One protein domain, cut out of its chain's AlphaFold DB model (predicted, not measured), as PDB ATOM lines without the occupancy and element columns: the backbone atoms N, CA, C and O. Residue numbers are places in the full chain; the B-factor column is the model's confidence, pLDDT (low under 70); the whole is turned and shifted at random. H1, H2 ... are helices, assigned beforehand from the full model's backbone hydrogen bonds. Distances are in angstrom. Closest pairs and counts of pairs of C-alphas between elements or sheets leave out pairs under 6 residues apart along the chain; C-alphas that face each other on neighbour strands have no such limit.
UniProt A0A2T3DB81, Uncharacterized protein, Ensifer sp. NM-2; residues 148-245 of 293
ATOM      1  N   GLU A 148     184.578 261.738 168.692       77.56
ATOM      2  CA  GLU A 148     183.112 261.823 168.561       77.56
ATOM      3  C   GLU A 148     182.496 263.033 169.277       77.56
ATOM      4  O   GLU A 148     181.522 263.615 168.798       77.56
ATOM      5  N   ARG A 149     183.072 263.440 170.416       83.25
ATOM      6  CA  ARG A 149     182.590 264.596 171.188       83.25
ATOM      7  C   ARG A 149     182.816 265.911 170.443       83.25
ATOM      8  O   ARG A 149     181.895 266.719 170.352       83.25
ATOM      9  N   LEU A 150     184.016 266.110 169.897       87.31
ATOM     10  CA  LEU A 150     184.345 267.305 169.121       87.31
ATOM     11  C   LEU A 150     183.563 267.322 167.804       87.31
ATOM     12  O   LEU A 150     183.006 268.353 167.432       87.31
ATOM     13  N   ASP A 151     183.415 266.165 167.153       86.00
ATOM     14  CA  ASP A 151     182.582 266.015 165.956       86.00
ATOM     15  C   ASP A 151     181.134 266.454 166.215       86.00
ATOM     16  O   ASP A 151     180.551 267.182 165.404       86.00
ATOM     17  N   TYR A 152     180.550 266.026 167.340       85.00
ATOM     18  CA  TYR A 152     179.190 266.391 167.727       85.00
ATOM     19  C   TYR A 152     179.054 267.903 167.937       85.00
ATOM     20  O   TYR A 152     178.198 268.526 167.305       85.00
ATOM     21  N   ASP A 153     179.921 268.501 168.758       88.25
ATOM     22  CA  ASP A 153     179.875 269.934 169.068       88.25
ATOM     23  C   ASP A 153     180.056 270.793 167.802       88.25
ATOM     24  O   ASP A 153     179.316 271.759 167.586       88.25
ATOM     25  N   LEU A 154     180.975 270.404 166.909       88.38
ATOM     26  CA  LEU A 154     181.206 271.109 165.648       88.38
ATOM     27  C   LEU A 154     180.031 270.987 164.678       88.38
ATOM     28  O   LEU A 154     179.676 271.960 164.013       88.38
ATOM     29  N   CYS A 155     179.394 269.816 164.607       82.81
ATOM     30  CA  CYS A 155     178.204 269.632 163.779       82.81
ATOM     31  C   CYS A 155     177.005 270.434 164.307       82.81
ATOM     32  O   CYS A 155     176.190 270.901 163.508       82.81
ATOM     33  N   GLN A 156     176.873 270.606 165.625       82.44
ATOM     34  CA  GLN A 156     175.743 271.312 166.240       82.44
ATOM     35  C   GLN A 156     175.906 272.840 166.256       82.44
ATOM     36  O   GLN A 156     174.897 273.545 166.234       82.44
ATOM     37  N   SER A 157     177.131 273.377 166.232       86.44
ATOM     38  CA  SER A 157     177.342 274.832 166.223       86.44
ATOM     39  C   SER A 157     176.963 275.459 164.877       86.44
ATOM     40  O   SER A 157     177.635 275.263 163.862       86.44
ATOM     41  N   SER A 158     175.907 276.279 164.875       85.00
ATOM     42  CA  SER A 158     175.509 277.088 163.716       85.00
ATOM     43  C   SER A 158     176.591 278.074 163.286       85.00
ATOM     44  O   SER A 158     176.764 278.314 162.096       85.00
ATOM     45  N   GLU A 159     177.347 278.624 164.233       85.88
ATOM     46  CA  GLU A 159     178.439 279.562 163.994       85.88
ATOM     47  C   GLU A 159     179.586 278.887 163.250       85.88
ATOM     48  O   GLU A 159     180.024 279.407 162.227       85.88
ATOM     49  N   ILE A 160     180.031 277.709 163.706       84.56
ATOM     50  CA  ILE A 160     181.049 276.925 162.993       84.56
ATOM     51  C   ILE A 160     180.544 276.543 161.607       84.56
ATOM     52  O   ILE A 160     181.277 276.686 160.631       84.56
ATOM     53  N   ARG A 161     179.282 276.114 161.500       79.31
ATOM     54  CA  ARG A 161     178.676 275.769 160.212       79.31
ATOM     55  C   ARG A 161     178.723 276.947 159.243       79.31
ATOM     56  O   ARG A 161     179.165 276.768 158.117       79.31
ATOM     57  N   ASN A 162     178.340 278.139 159.703       77.56
ATOM     58  CA  ASN A 162     178.354 279.374 158.919       77.56
ATOM     59  C   ASN A 162     179.774 279.813 158.538       77.56
ATOM     60  O   ASN A 162     179.990 280.216 157.397       77.56
ATOM     61  N   LEU A 163     180.744 279.707 159.453       77.06
ATOM     62  CA  LEU A 163     182.154 279.991 159.163       77.06
ATOM     63  C   LEU A 163     182.703 279.015 158.113       77.06
ATOM     64  O   LEU A 163     183.346 279.435 157.158       77.06
ATOM     65  N   ALA A 164     182.371 277.728 158.219       74.56
ATOM     66  CA  ALA A 164     182.791 276.693 157.276       74.56
ATOM     67  C   ALA A 164     182.073 276.746 155.908       74.56
ATOM     68  O   ALA A 164     182.402 275.961 155.015       74.56
ATOM     69  N   LEU A 165     181.097 277.647 155.702       67.06
ATOM     70  CA  LEU A 165     180.496 277.863 154.378       67.06
ATOM     71  C   LEU A 165     181.462 278.567 153.420       67.06
ATOM     72  O   LEU A 165     181.424 278.292 152.217       67.06
ATOM     73  N   THR A 166     182.310 279.459 153.939       66.12
ATOM     74  CA  THR A 166     183.326 280.159 153.146       66.12
ATOM     75  C   THR A 166     184.543 279.261 152.935       66.12
ATOM     76  O   THR A 166     184.812 278.346 153.717       66.12
ATOM     77  N   MET A 167     185.289 279.499 151.855       64.00
ATOM     78  CA  MET A 167     186.495 278.715 151.569       64.00
ATOM     79  C   MET A 167     187.562 278.966 152.635       64.00
ATOM     80  O   MET A 167     188.259 278.058 153.073       64.00
ATOM     81  N   GLU A 168     187.647 280.211 153.083       69.88
ATOM     82  CA  GLU A 168     188.556 280.689 154.101       69.88
ATOM     83  C   GLU A 168     188.280 280.020 155.452       69.88
ATOM     84  O   GLU A 168     189.176 279.410 156.034       69.88
ATOM     85  N   GLY A 169     187.030 280.038 155.921       72.38
ATOM     86  CA  GLY A 169     186.674 279.391 157.179       72.38
ATOM     87  C   GLY A 169     186.762 277.862 157.111       72.38
ATOM     88  O   GLY A 169     187.211 277.231 158.065       72.38
ATOM     89  N   CYS A 170     186.436 277.249 155.967       73.31
ATOM     90  CA  CYS A 170     186.627 275.808 155.764       73.31
ATOM     91  C   CYS A 170     188.115 275.411 155.832       73.31
ATOM     92  O   CYS A 170     188.479 274.461 156.527       73.31
ATOM     93  N   ASN A 171     188.994 276.171 155.170       71.12
ATOM     94  CA  ASN A 171     190.443 275.960 155.209       71.12
ATOM     95  C   ASN A 171     191.024 276.171 156.610       71.12
ATOM     96  O   ASN A 171     191.854 275.379 157.053       71.12
ATOM     97  N   ALA A 172     190.594 277.226 157.304       77.06
ATOM     98  CA  ALA A 172     191.033 277.515 158.660       77.06
ATOM     99  C   ALA A 172     190.617 276.401 159.635       77.06
ATOM    100  O   ALA A 172     191.455 275.916 160.393       77.06
ATOM    101  N   LEU A 173     189.370 275.919 159.559       84.12
ATOM    102  CA  LEU A 173     188.918 274.779 160.360       84.12
ATOM    103  C   LEU A 173     189.683 273.498 160.002       84.12
ATOM    104  O   LEU A 173     190.105 272.773 160.895       84.12
ATOM    105  N   TYR A 174     189.925 273.231 158.716       77.56
ATOM    106  CA  TYR A 174     190.739 272.091 158.291       77.56
ATOM    107  C   TYR A 174     192.149 272.125 158.895       77.56
ATOM    108  O   TYR A 174     192.602 271.118 159.439       77.56
ATOM    109  N   GLY A 175     192.825 273.277 158.823       75.25
ATOM    110  CA  GLY A 175     194.150 273.479 159.412       75.25
ATOM    111  C   GLY A 175     194.142 273.223 160.917       75.25
ATOM    112  O   GLY A 175     194.910 272.394 161.399       75.25
ATOM    113  N   LEU A 176     193.197 273.832 161.640       84.31
ATOM    114  CA  LEU A 176     193.029 273.649 163.087       84.31
ATOM    115  C   LEU A 176     192.803 272.184 163.484       84.31
ATOM    116  O   LEU A 176     193.333 271.736 164.496       84.31
ATOM    117  N   LEU A 177     192.030 271.422 162.708       84.06
ATOM    118  CA  LEU A 177     191.752 270.015 163.010       84.06
ATOM    119  C   LEU A 177     192.967 269.110 162.751       84.06
ATOM    120  O   LEU A 177     193.191 268.154 163.489       84.06
ATOM    121  N   VAL A 178     193.733 269.386 161.692       76.00
ATOM    122  CA  VAL A 178     194.872 268.552 161.268       76.00
ATOM    123  C   VAL A 178     196.148 268.860 162.045       76.00
ATOM    124  O   VAL A 178     196.949 267.957 162.284       76.00
ATOM    125  N   GLU A 179     196.382 270.127 162.377       74.06
ATOM    126  CA  GLU A 179     197.658 270.588 162.932       74.06
ATOM    127  C   GLU A 179     197.658 270.646 164.461       74.06
ATOM    128  O   GLU A 179     198.730 270.616 165.067       74.06
ATOM    129  N   ARG A 180     196.479 270.725 165.092       81.50
ATOM    130  CA  ARG A 180     196.337 270.929 166.539       81.50
ATOM    131  C   ARG A 180     195.710 269.729 167.242       81.50
ATOM    132  O   ARG A 180     195.221 268.793 166.613       81.50
ATOM    133  N   HIS A 181     195.762 269.766 168.570       85.81
ATOM    134  CA  HIS A 181     195.164 268.755 169.437       85.81
ATOM    135  C   HIS A 181     194.192 269.445 170.377       85.81
ATOM    136  O   HIS A 181     194.570 270.400 171.044       85.81
ATOM    137  N   TRP A 182     192.964 268.950 170.457       88.25
ATOM    138  CA  TRP A 182     191.892 269.623 171.183       88.25
ATOM    139  C   TRP A 182     191.449 268.790 172.375       88.25
ATOM    140  O   TRP A 182     191.120 267.619 172.217       88.25
ATOM    141  N   ALA A 183     191.401 269.383 173.559       88.56
ATOM    142  CA  ALA A 183     190.840 268.750 174.748       88.56
ATOM    143  C   ALA A 183     189.820 269.685 175.392       88.56
ATOM    144  O   ALA A 183     189.970 270.905 175.339       88.56
ATOM    145  N   ARG A 184     188.767 269.118 175.982       86.12
ATOM    146  CA  ARG A 184     187.739 269.908 176.668       86.12
ATOM    147  C   ARG A 184     188.119 270.186 178.122       86.12
ATOM    148  O   ARG A 184     187.886 271.274 178.633       86.12
ATOM    149  N   SER A 185     188.753 269.211 178.762       81.88
ATOM    150  CA  SER A 185     189.283 269.305 180.122       81.88
ATOM    151  C   SER A 185     190.773 268.945 180.130       81.88
ATOM    152  O   SER A 185     191.201 268.168 179.276       81.88
ATOM    153  N   PRO A 186     191.570 269.435 181.099       70.50
ATOM    154  CA  PRO A 186     192.986 269.066 181.230       70.50
ATOM    155  C   PRO A 186     193.223 267.557 181.388       70.50
ATOM    156  O   PRO A 186     194.273 267.057 180.992       70.50
ATOM    157  N   ASP A 187     192.237 266.853 181.949       73.69
ATOM    158  CA  ASP A 187     192.275 265.409 182.195       73.69
ATOM    159  C   ASP A 187     191.687 264.577 181.035       73.69
ATOM    160  O   ASP A 187     191.734 263.347 181.078       73.69
ATOM    161  N   ASP A 188     191.112 265.218 180.009       78.50
ATOM    162  CA  ASP A 188     190.557 264.514 178.849       78.50
ATOM    163  C   ASP A 188     191.675 264.086 177.881       78.50
ATOM    164  O   ASP A 188     192.625 264.829 177.620       78.50
ATOM    165  N   GLU A 189     191.534 262.903 177.269       76.56
ATOM    166  CA  GLU A 189     192.364 262.540 176.115       76.56
ATOM    167  C   GLU A 189     192.137 263.546 174.977       76.56
ATOM    168  O   GLU A 189     190.999 263.882 174.634       76.56
ATOM    169  N   SER A 190     193.224 264.018 174.365       80.69
ATOM    170  CA  SER A 190     193.130 264.987 173.281       80.69
ATOM    171  C   SER A 190     192.618 264.354 171.985       80.69
ATOM    172  O   SER A 190     193.008 263.256 171.582       80.69
ATOM    173  N   CYS A 191     191.741 265.088 171.311       82.94
ATOM    174  CA  CYS A 191     191.253 264.795 169.974       82.94
ATOM    175  C   CYS A 191     192.274 265.290 168.947       82.94
ATOM    176  O   CYS A 191     192.757 266.421 169.033       82.94
ATOM    177  N   SER A 192     192.568 264.472 167.943       79.75
ATOM    178  CA  SER A 192     193.394 264.868 166.802       79.75
ATOM    179  C   SER A 192     192.849 264.257 165.523       79.75
ATOM    180  O   SER A 192     192.285 263.157 165.524       79.75
ATOM    181  N   TYR A 193     192.994 264.971 164.409       73.88
ATOM    182  CA  TYR A 193     192.487 264.497 163.131       73.88
ATOM    183  C   TYR A 193     193.620 264.161 162.185       73.88
ATOM    184  O   TYR A 193     194.545 264.930 161.937       73.88
ATOM    185  N   THR A 194     193.475 263.017 161.529       68.81
ATOM    186  CA  THR A 194     194.161 262.829 160.257       68.81
ATOM    187  C   THR A 194     193.584 263.810 159.233       68.81
ATOM    188  O   THR A 194     192.400 264.148 159.277       68.81
ATOM    189  N   ARG A 195     194.382 264.185 158.227       64.31
ATOM    190  CA  ARG A 195     193.920 264.952 157.049       64.31
ATOM    191  C   ARG A 195     192.612 264.408 156.453       64.31
ATOM    192  O   ARG A 195     191.721 265.164 156.092       64.31
ATOM    193  N   LYS A 196     192.474 263.079 156.394       63.84
ATOM    194  CA  LYS A 196     191.251 262.395 155.937       63.84
ATOM    195  C   LYS A 196     190.065 262.601 156.885       63.84
ATOM    196  O   LYS A 196     188.963 262.849 156.405       63.84
ATOM    197  N   GLY A 197     190.280 262.475 158.195       69.88
ATOM    198  CA  GLY A 197     189.237 262.654 159.208       69.88
ATOM    199  C   GLY A 197     188.678 264.076 159.213       69.88
ATOM    200  O   GLY A 197     187.465 264.251 159.160       69.88
ATOM    201  N   ALA A 198     189.560 265.077 159.158       75.56
ATOM    202  CA  ALA A 198     189.165 266.481 159.082       75.56
ATOM    203  C   ALA A 198     188.334 266.782 157.818       75.56
ATOM    204  O   ALA A 198     187.267 267.380 157.909       75.56
ATOM    205  N   ALA A 199     188.761 266.293 156.647       68.69
ATOM    206  CA  ALA A 199     188.037 266.487 155.386       68.69
ATOM    207  C   ALA A 199     186.620 265.870 155.383       68.69
ATOM    208  O   ALA A 199     185.711 266.427 154.764       68.69
ATOM    209  N   ARG A 200     186.410 264.731 156.064       69.56
ATOM    210  CA  ARG A 200     185.068 264.134 156.229       69.56
ATOM    211  C   ARG A 200     184.195 264.948 157.172       69.56
ATOM    212  O   ARG A 200     183.036 265.204 156.856       69.56
ATOM    213  N   LEU A 201     184.742 265.351 158.319       76.88
ATOM    214  CA  LEU A 201     183.999 266.157 159.281       76.88
ATOM    215  C   LEU A 201     183.537 267.473 158.642       76.88
ATOM    216  O   LEU A 201     182.380 267.849 158.790       76.88
ATOM    217  N   LEU A 202     184.394 268.118 157.848       75.31
ATOM    218  CA  LEU A 202     184.033 269.319 157.091       75.31
ATOM    219  C   LEU A 202     182.914 269.070 156.085       75.31
ATOM    220  O   LEU A 202     181.955 269.836 156.042       75.31
ATOM    221  N   ALA A 203     182.982 267.978 155.320       67.69
ATOM    222  CA  ALA A 203     181.905 267.609 154.406       67.69
ATOM    223  C   ALA A 203     180.569 267.403 155.147       67.69
ATOM    224  O   ALA A 203     179.523 267.842 154.663       67.69
ATOM    225  N   LYS A 204     180.604 266.814 156.350       71.69
ATOM    226  CA  LYS A 204     179.431 266.659 157.221       71.69
ATOM    227  C   LYS A 204     178.906 268.004 157.731       71.69
ATOM    228  O   LYS A 204     177.715 268.270 157.588       71.69
ATOM    229  N   ILE A 205     179.774 268.868 158.263       74.31
ATOM    230  CA  ILE A 205     179.424 270.217 158.747       74.31
ATOM    231  C   ILE A 205     178.776 271.036 157.622       74.31
ATOM    232  O   ILE A 205     177.752 271.679 157.833       74.31
ATOM    233  N   ARG A 206     179.315 270.959 156.402       70.88
ATOM    234  CA  ARG A 206     178.806 271.677 155.221       70.88
ATOM    235  C   ARG A 206     177.570 271.029 154.582       70.88
ATOM    236  O   ARG A 206     177.077 271.536 153.578       70.88
ATOM    237  N   GLY A 207     177.059 269.927 155.141       62.31
ATOM    238  CA  GLY A 207     175.848 269.254 154.662       62.31
ATOM    239  C   GLY A 207     176.014 268.539 153.319       62.31
ATOM    240  O   GLY A 207     175.027 268.320 152.623       62.31
ATOM    241  N   LEU A 208     177.245 268.183 152.942       56.53
ATOM    242  CA  LEU A 208     177.540 267.547 151.656       56.53
ATOM    243  C   LEU A 208     177.258 266.036 151.669       56.53
ATOM    244  O   LEU A 208     177.063 265.471 150.603       56.53
ATOM    245  N   GLY A 209     177.164 265.400 152.844       52.28
ATOM    246  CA  GLY A 209     176.872 263.968 153.022       52.28
ATOM    247  C   GLY A 209     178.101 263.125 153.402       52.28
ATOM    248  O   GLY A 209     179.237 263.565 153.252       52.28
ATOM    249  N   GLU A 210     177.878 261.902 153.902       42.88
ATOM    250  CA  GLU A 210     178.927 261.010 154.453       42.88
ATOM    251  C   GLU A 210     179.868 260.413 153.392       42.88
ATOM    252  O   GLU A 210     180.966 259.952 153.705       42.88
ATOM    253  N   THR A 211     179.457 260.453 152.123       45.38
ATOM    254  CA  THR A 211     180.214 259.944 150.970       45.38
ATOM    255  C   THR A 211     181.258 260.925 150.435       45.38
ATOM    256  O   THR A 211     182.024 260.581 149.534       45.38
ATOM    257  N   PHE A 212     181.299 262.153 150.958       50.28
ATOM    258  CA  PHE A 212     182.114 263.229 150.406       50.28
ATOM    259  C   PHE A 212     183.307 263.545 151.302       50.28
ATOM    260  O   PHE A 212     183.232 263.528 152.528       50.28
ATOM    261  N   TYR A 213     184.427 263.859 150.660       47.81
ATOM    262  CA  TYR A 213     185.591 264.414 151.329       47.81
ATOM    263  C   TYR A 213     185.846 265.802 150.776       47.81
ATOM    264  O   TYR A 213     186.122 265.958 149.584       47.81
ATOM    265  N   ASP A 214     185.810 266.790 151.657       47.81
ATOM    266  CA  ASP A 214     186.210 268.142 151.318       47.81
ATOM    267  C   ASP A 214     187.719 268.280 151.528       47.81
ATOM    268  O   ASP A 214     188.206 268.696 152.578       47.81
ATOM    269  N   PHE A 215     188.484 267.801 150.545       48.44
ATOM    270  CA  PHE A 215     189.934 267.948 150.560       48.44
ATOM    271  C   PHE A 215     190.318 269.327 150.057       48.44
ATOM    272  O   PHE A 215     190.690 269.506 148.887       48.44
ATOM    273  N   THR A 216     190.280 270.269 150.985       47.53
ATOM    274  CA  THR A 216     191.035 271.503 150.886       47.53
ATOM    275  C   THR A 216     192.528 271.174 150.774       47.53
ATOM    276  O   THR A 216     193.053 270.244 151.399       47.53
ATOM    277  N   SER A 217     193.230 271.854 149.867       42.41
ATOM    278  CA  SER A 217     194.667 271.635 149.698       42.41
ATOM    279  C   SER A 217     195.417 272.420 150.777       42.41
ATOM    280  O   SER A 217     195.168 273.618 150.908       42.41
ATOM    281  N   PRO A 218     196.393 271.820 151.485       35.31
ATOM    282  CA  PRO A 218     197.252 272.555 152.416       35.31
ATOM    283  C   PRO A 218     198.037 273.700 151.746       35.31
ATOM    284  O   PRO A 218     198.533 274.585 152.429       35.31
ATOM    285  N   GLY A 219     198.099 273.757 150.408       38.09
ATOM    286  CA  GLY A 219     198.636 274.913 149.678       38.09
ATOM    287  C   GLY A 219     197.838 276.215 149.855       38.09
ATOM    288  O   GLY A 219     198.319 277.271 149.460       38.09
ATOM    289  N   TRP A 220     196.647 276.166 150.461       46.22
ATOM    290  CA  TRP A 220     195.842 277.349 150.768       46.22
ATOM    291  C   TRP A 220     196.148 277.958 152.140       46.22
ATOM    292  O   TRP A 220     195.681 279.051 152.422       46.22
ATOM    293  N   LEU A 221     196.997 277.345 152.969       44.75
ATOM    294  CA  LEU A 221     197.384 277.879 154.289       44.75
ATOM    295  C   LEU A 221     198.098 279.252 154.224       44.75
ATOM    296  O   LEU A 221     198.358 279.871 155.251       44.75
ATOM    297  N   CYS A 222     198.386 279.752 153.018       45.44
ATOM    298  CA  CYS A 222     199.051 281.028 152.765       45.44
ATOM    299  C   CYS A 222     198.127 282.129 152.196       45.44
ATOM    300  O   CYS A 222     198.641 283.157 151.751       45.44
ATOM    301  N   TYR A 223     196.793 281.962 152.157       54.97
ATOM    302  CA  TYR A 223     195.917 283.020 151.625       54.97
ATOM    303  C   TYR A 223     195.789 284.217 152.589       54.97
ATOM    304  O   TYR A 223     195.826 284.097 153.819       54.97
ATOM    305  N   ARG A 224     195.607 285.414 152.018       51.06
ATOM    306  CA  ARG A 224     195.434 286.667 152.767       51.06
ATOM    307  C   ARG A 224     194.133 286.619 153.577       51.06
ATOM    308  O   ARG A 224     193.056 286.687 153.001       51.06
ATOM    309  N   GLY A 225     194.239 286.525 154.902       59.88
ATOM    310  CA  GLY A 225     193.086 286.411 155.810       59.88
ATOM    311  C   GLY A 225     193.018 285.091 156.583       59.88
ATOM    312  O   GLY A 225     192.214 284.992 157.505       59.88
ATOM    313  N   TYR A 226     193.896 284.125 156.280       63.59
ATOM    314  CA  TYR A 226     193.994 282.853 157.004       63.59
ATOM    315  C   TYR A 226     194.103 283.043 158.518       63.59
ATOM    316  O   TYR A 226     193.306 282.486 159.261       63.59
ATOM    317  N   ALA A 227     195.014 283.908 158.975       72.31
ATOM    318  CA  ALA A 227     195.203 284.175 160.402       72.31
ATOM    319  C   ALA A 227     193.927 284.695 161.092       72.31
ATOM    320  O   ALA A 227     193.630 284.293 162.212       72.31
ATOM    321  N   ALA A 228     193.149 285.546 160.416       78.00
ATOM    322  CA  ALA A 228     191.928 286.116 160.982       78.00
ATOM    323  C   ALA A 228     190.803 285.075 161.098       78.00
ATOM    324  O   ALA A 228     190.105 285.042 162.108       78.00
ATOM    325  N   GLU A 229     190.629 284.214 160.090       78.00
ATOM    326  CA  GLU A 229     189.646 283.121 160.145       78.00
ATOM    327  C   GLU A 229     190.069 282.018 161.118       78.00
ATOM    328  O   GLU A 229     189.249 281.534 161.894       78.00
ATOM    329  N   HIS A 230     191.360 281.692 161.162       81.50
ATOM    330  CA  HIS A 230     191.930 280.780 162.148       81.50
ATOM    331  C   HIS A 230     191.642 281.266 163.575       81.50
ATOM    332  O   HIS A 230     191.086 280.521 164.374       81.50
ATOM    333  N   GLU A 231     191.900 282.540 163.885       86.25
ATOM    334  CA  GLU A 231     191.597 283.126 165.199       86.25
ATOM    335  C   GLU A 231     190.087 283.150 165.515       86.25
ATOM    336  O   GLU A 231     189.675 282.973 166.664       86.25
ATOM    337  N   ARG A 232     189.227 283.391 164.517       87.06
ATOM    338  CA  ARG A 232     187.764 283.351 164.699       87.06
ATOM    339  C   ARG A 232     187.284 281.951 165.072       87.06
ATOM    340  O   ARG A 232     186.469 281.822 165.984       87.06
ATOM    341  N   ILE A 233     187.791 280.929 164.390       88.50
ATOM    342  CA  ILE A 233     187.395 279.538 164.616       88.50
ATOM    343  C   ILE A 233     187.985 279.011 165.924       88.50
ATOM    344  O   ILE A 233     187.244 278.402 166.693       88.50
ATOM    345  N   SER A 234     189.246 279.323 166.245       89.19
ATOM    346  CA  SER A 234     189.847 279.008 167.551       89.19
ATOM    347  C   SER A 234     189.016 279.564 168.706       89.19
ATOM    348  O   SER A 234     188.622 278.814 169.593       89.19
ATOM    349  N   ARG A 235     188.632 280.848 168.658       91.44
ATOM    350  CA  ARG A 235     187.773 281.450 169.696       91.44
ATOM    351  C   ARG A 235     186.411 280.779 169.808       91.44
ATOM    352  O   ARG A 235     185.824 280.739 170.887       91.44
ATOM    353  N   GLN A 236     185.865 280.294 168.697       92.00
ATOM    354  CA  GLN A 236     184.594 279.586 168.731       92.00
ATOM    355  C   GLN A 236     184.741 278.189 169.346       92.00
ATOM    356  O   GLN A 236     183.873 277.787 170.115       92.00
ATOM    357  N   LEU A 237     185.844 277.486 169.076       90.31
ATOM    358  CA  LEU A 237     186.189 276.231 169.749       90.31
ATOM    359  C   LEU A 237     186.356 276.439 171.262       90.31
ATOM    360  O   LEU A 237     185.728 275.726 172.043       90.31
ATOM    361  N   GLU A 238     187.073 277.485 171.679       91.31
ATOM    362  CA  GLU A 238     187.230 277.863 173.092       91.31
ATOM    363  C   GLU A 238     185.889 278.140 173.780       91.31
ATOM    364  O   GLU A 238     185.658 277.693 174.901       91.31
ATOM    365  N   ARG A 239     184.956 278.822 173.104       91.12
ATOM    366  CA  ARG A 239     183.597 279.057 173.631       91.12
ATOM    367  C   ARG A 239     182.779 277.780 173.791       91.12
ATOM    368  O   ARG A 239     181.923 277.723 174.670       91.12
ATOM    369  N   LEU A 240     183.027 276.770 172.958       88.94
ATOM    370  CA  LEU A 240     182.444 275.433 173.107       88.94
ATOM    371  C   LEU A 240     183.131 274.623 174.228       88.94
ATOM    372  O   LEU A 240     182.670 273.534 174.578       88.94
ATOM    373  N   GLY A 241     184.184 275.181 174.834       89.31
ATOM    374  CA  GLY A 241     184.970 274.588 175.912       89.31
ATOM    375  C   GLY A 241     186.163 273.772 175.425       89.31
ATOM    376  O   GLY A 241     186.697 272.998 176.203       89.31
ATOM    377  N   TRP A 242     186.554 273.885 174.153       92.31
ATOM    378  CA  TRP A 242     187.686 273.156 173.586       92.31
ATOM    379  C   TRP A 242     188.953 274.004 173.599       92.31
ATOM    380  O   TRP A 242     188.951 275.150 173.161       92.31
ATOM    381  N   HIS A 243     190.054 273.412 174.042       89.62
ATOM    382  CA  HIS A 243     191.343 274.075 174.183       89.62
ATOM    383  C   HIS A 243     192.405 273.347 173.363       89.62
ATOM    384  O   HIS A 243     192.457 272.114 173.365       89.62
ATOM    385  N   ASP A 244     193.256 274.109 172.676       86.94
ATOM    386  CA  ASP A 244     194.412 273.548 171.984       86.94
ATOM    387  C   ASP A 244     195.500 273.192 173.006       86.94
ATOM    388  O   ASP A 244     196.078 274.067 173.645       86.94
ATOM    389  N   VAL A 245     195.796 271.903 173.155       83.00
ATOM    390  CA  VAL A 245     196.825 271.411 174.087       83.00
ATOM    391  C   VAL A 245     198.227 271.375 173.471       83.00
ATOM    392  O   VAL A 245     199.197 271.061 174.161       83.00
TER     393      VAL A 245
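This is residues 148 to 245 of the 293 residues of an uncharacterized protein of Ensifer sp. NM-2 (UniProt A0A2T3DB81). What picture do these atoms make? Five helices form a compact cluster: the longest, H5, packs on one side of H3 and H4 packs on another, while H1 and H2 meet at a corner and complete a ring of contacts in the order H5, H3, H4, H1, H2. Two long loops, residues 180 to 194 and 206 to 225, join H3 to H4 and H4 to H5. How large is it, and of what class? The printed part has 98 residues with five named helices, H1 to H5 in order along the chain, and no named strand, and its class is all helix. It is compact, with a radius of gyration of the C-alphas of 12.3 A and a rounded outline of 34 by 30 by 24 A.

Where is the longest helix? H5 is residues 226 to 239, 20.0 A from C-alpha 226 at (193.994, 282.853, 157.004) to C-alpha 239 at (183.597, 279.057, 173.631). Where are the others? H3 is residues 167 to 179, 17.9 A long, and H4 is residues 195 to 205, 15.5 A long. H1 is residues 148 to 156, 12.2 A long, with C-alpha 148 at (183.112, 261.823, 168.561), and H2 is residues 158 to 163, 8.6 A long.

What does H5 touch? H5 touches H3 at a steep tilt of 66 degrees, the same way, with the closest C-alphas those of Ala 172 and His 230, 4.9 A apart. With residues 233 to 236 alone it touches H2, at a shallow tilt of 13 degrees, opposite ways; the closest C-alphas, of Ile 160 and Ile 233, are 7.1 A apart. How do H4 and H1 follow? H3 and H4 touch as a helical hairpin, at a steep tilt of 44 degrees, opposite ways, with the C-alphas of Val 178 and Arg 195 closest at 5.6 A. H4 touches H1 at 37 degrees, only just a steep tilt, the same way, with the C-alphas of Cys 155 and Ile 205 closest at 5.2 A. H1 and H2 only just touch, and only at the corner by their link, with 3 pairs of C-alphas within 8 A, the closest those of Leu 154 and Ile 160 at 6.4 A. Which pairs stay apart, and what do the backbones show? H1 and H3 are apart, as are H4 and H5, and H1 and H5 are only just apart, their closest C-alphas 8.2 A from each other. In H1, H2, H3, H4 and H5 every O i to N i+4 pair is within hydrogen-bond range.

How far does it reach, and is it cut? The two C-alphas farthest apart are those of Asp 187 and Arg 224, 36.4 A, and the printed part has no cut. Which links are long? Those from H3 to H4, 15 residues, and from H4 to H5, 20 residues, are long; residues 182 to 183, in the first of them, form a short antiparallel pairing with residues 243 to 244. Where is confidence low? The mean pLDDT of the printed part is 73.5, and 31 residues are under 70, among them residues 207 to 226.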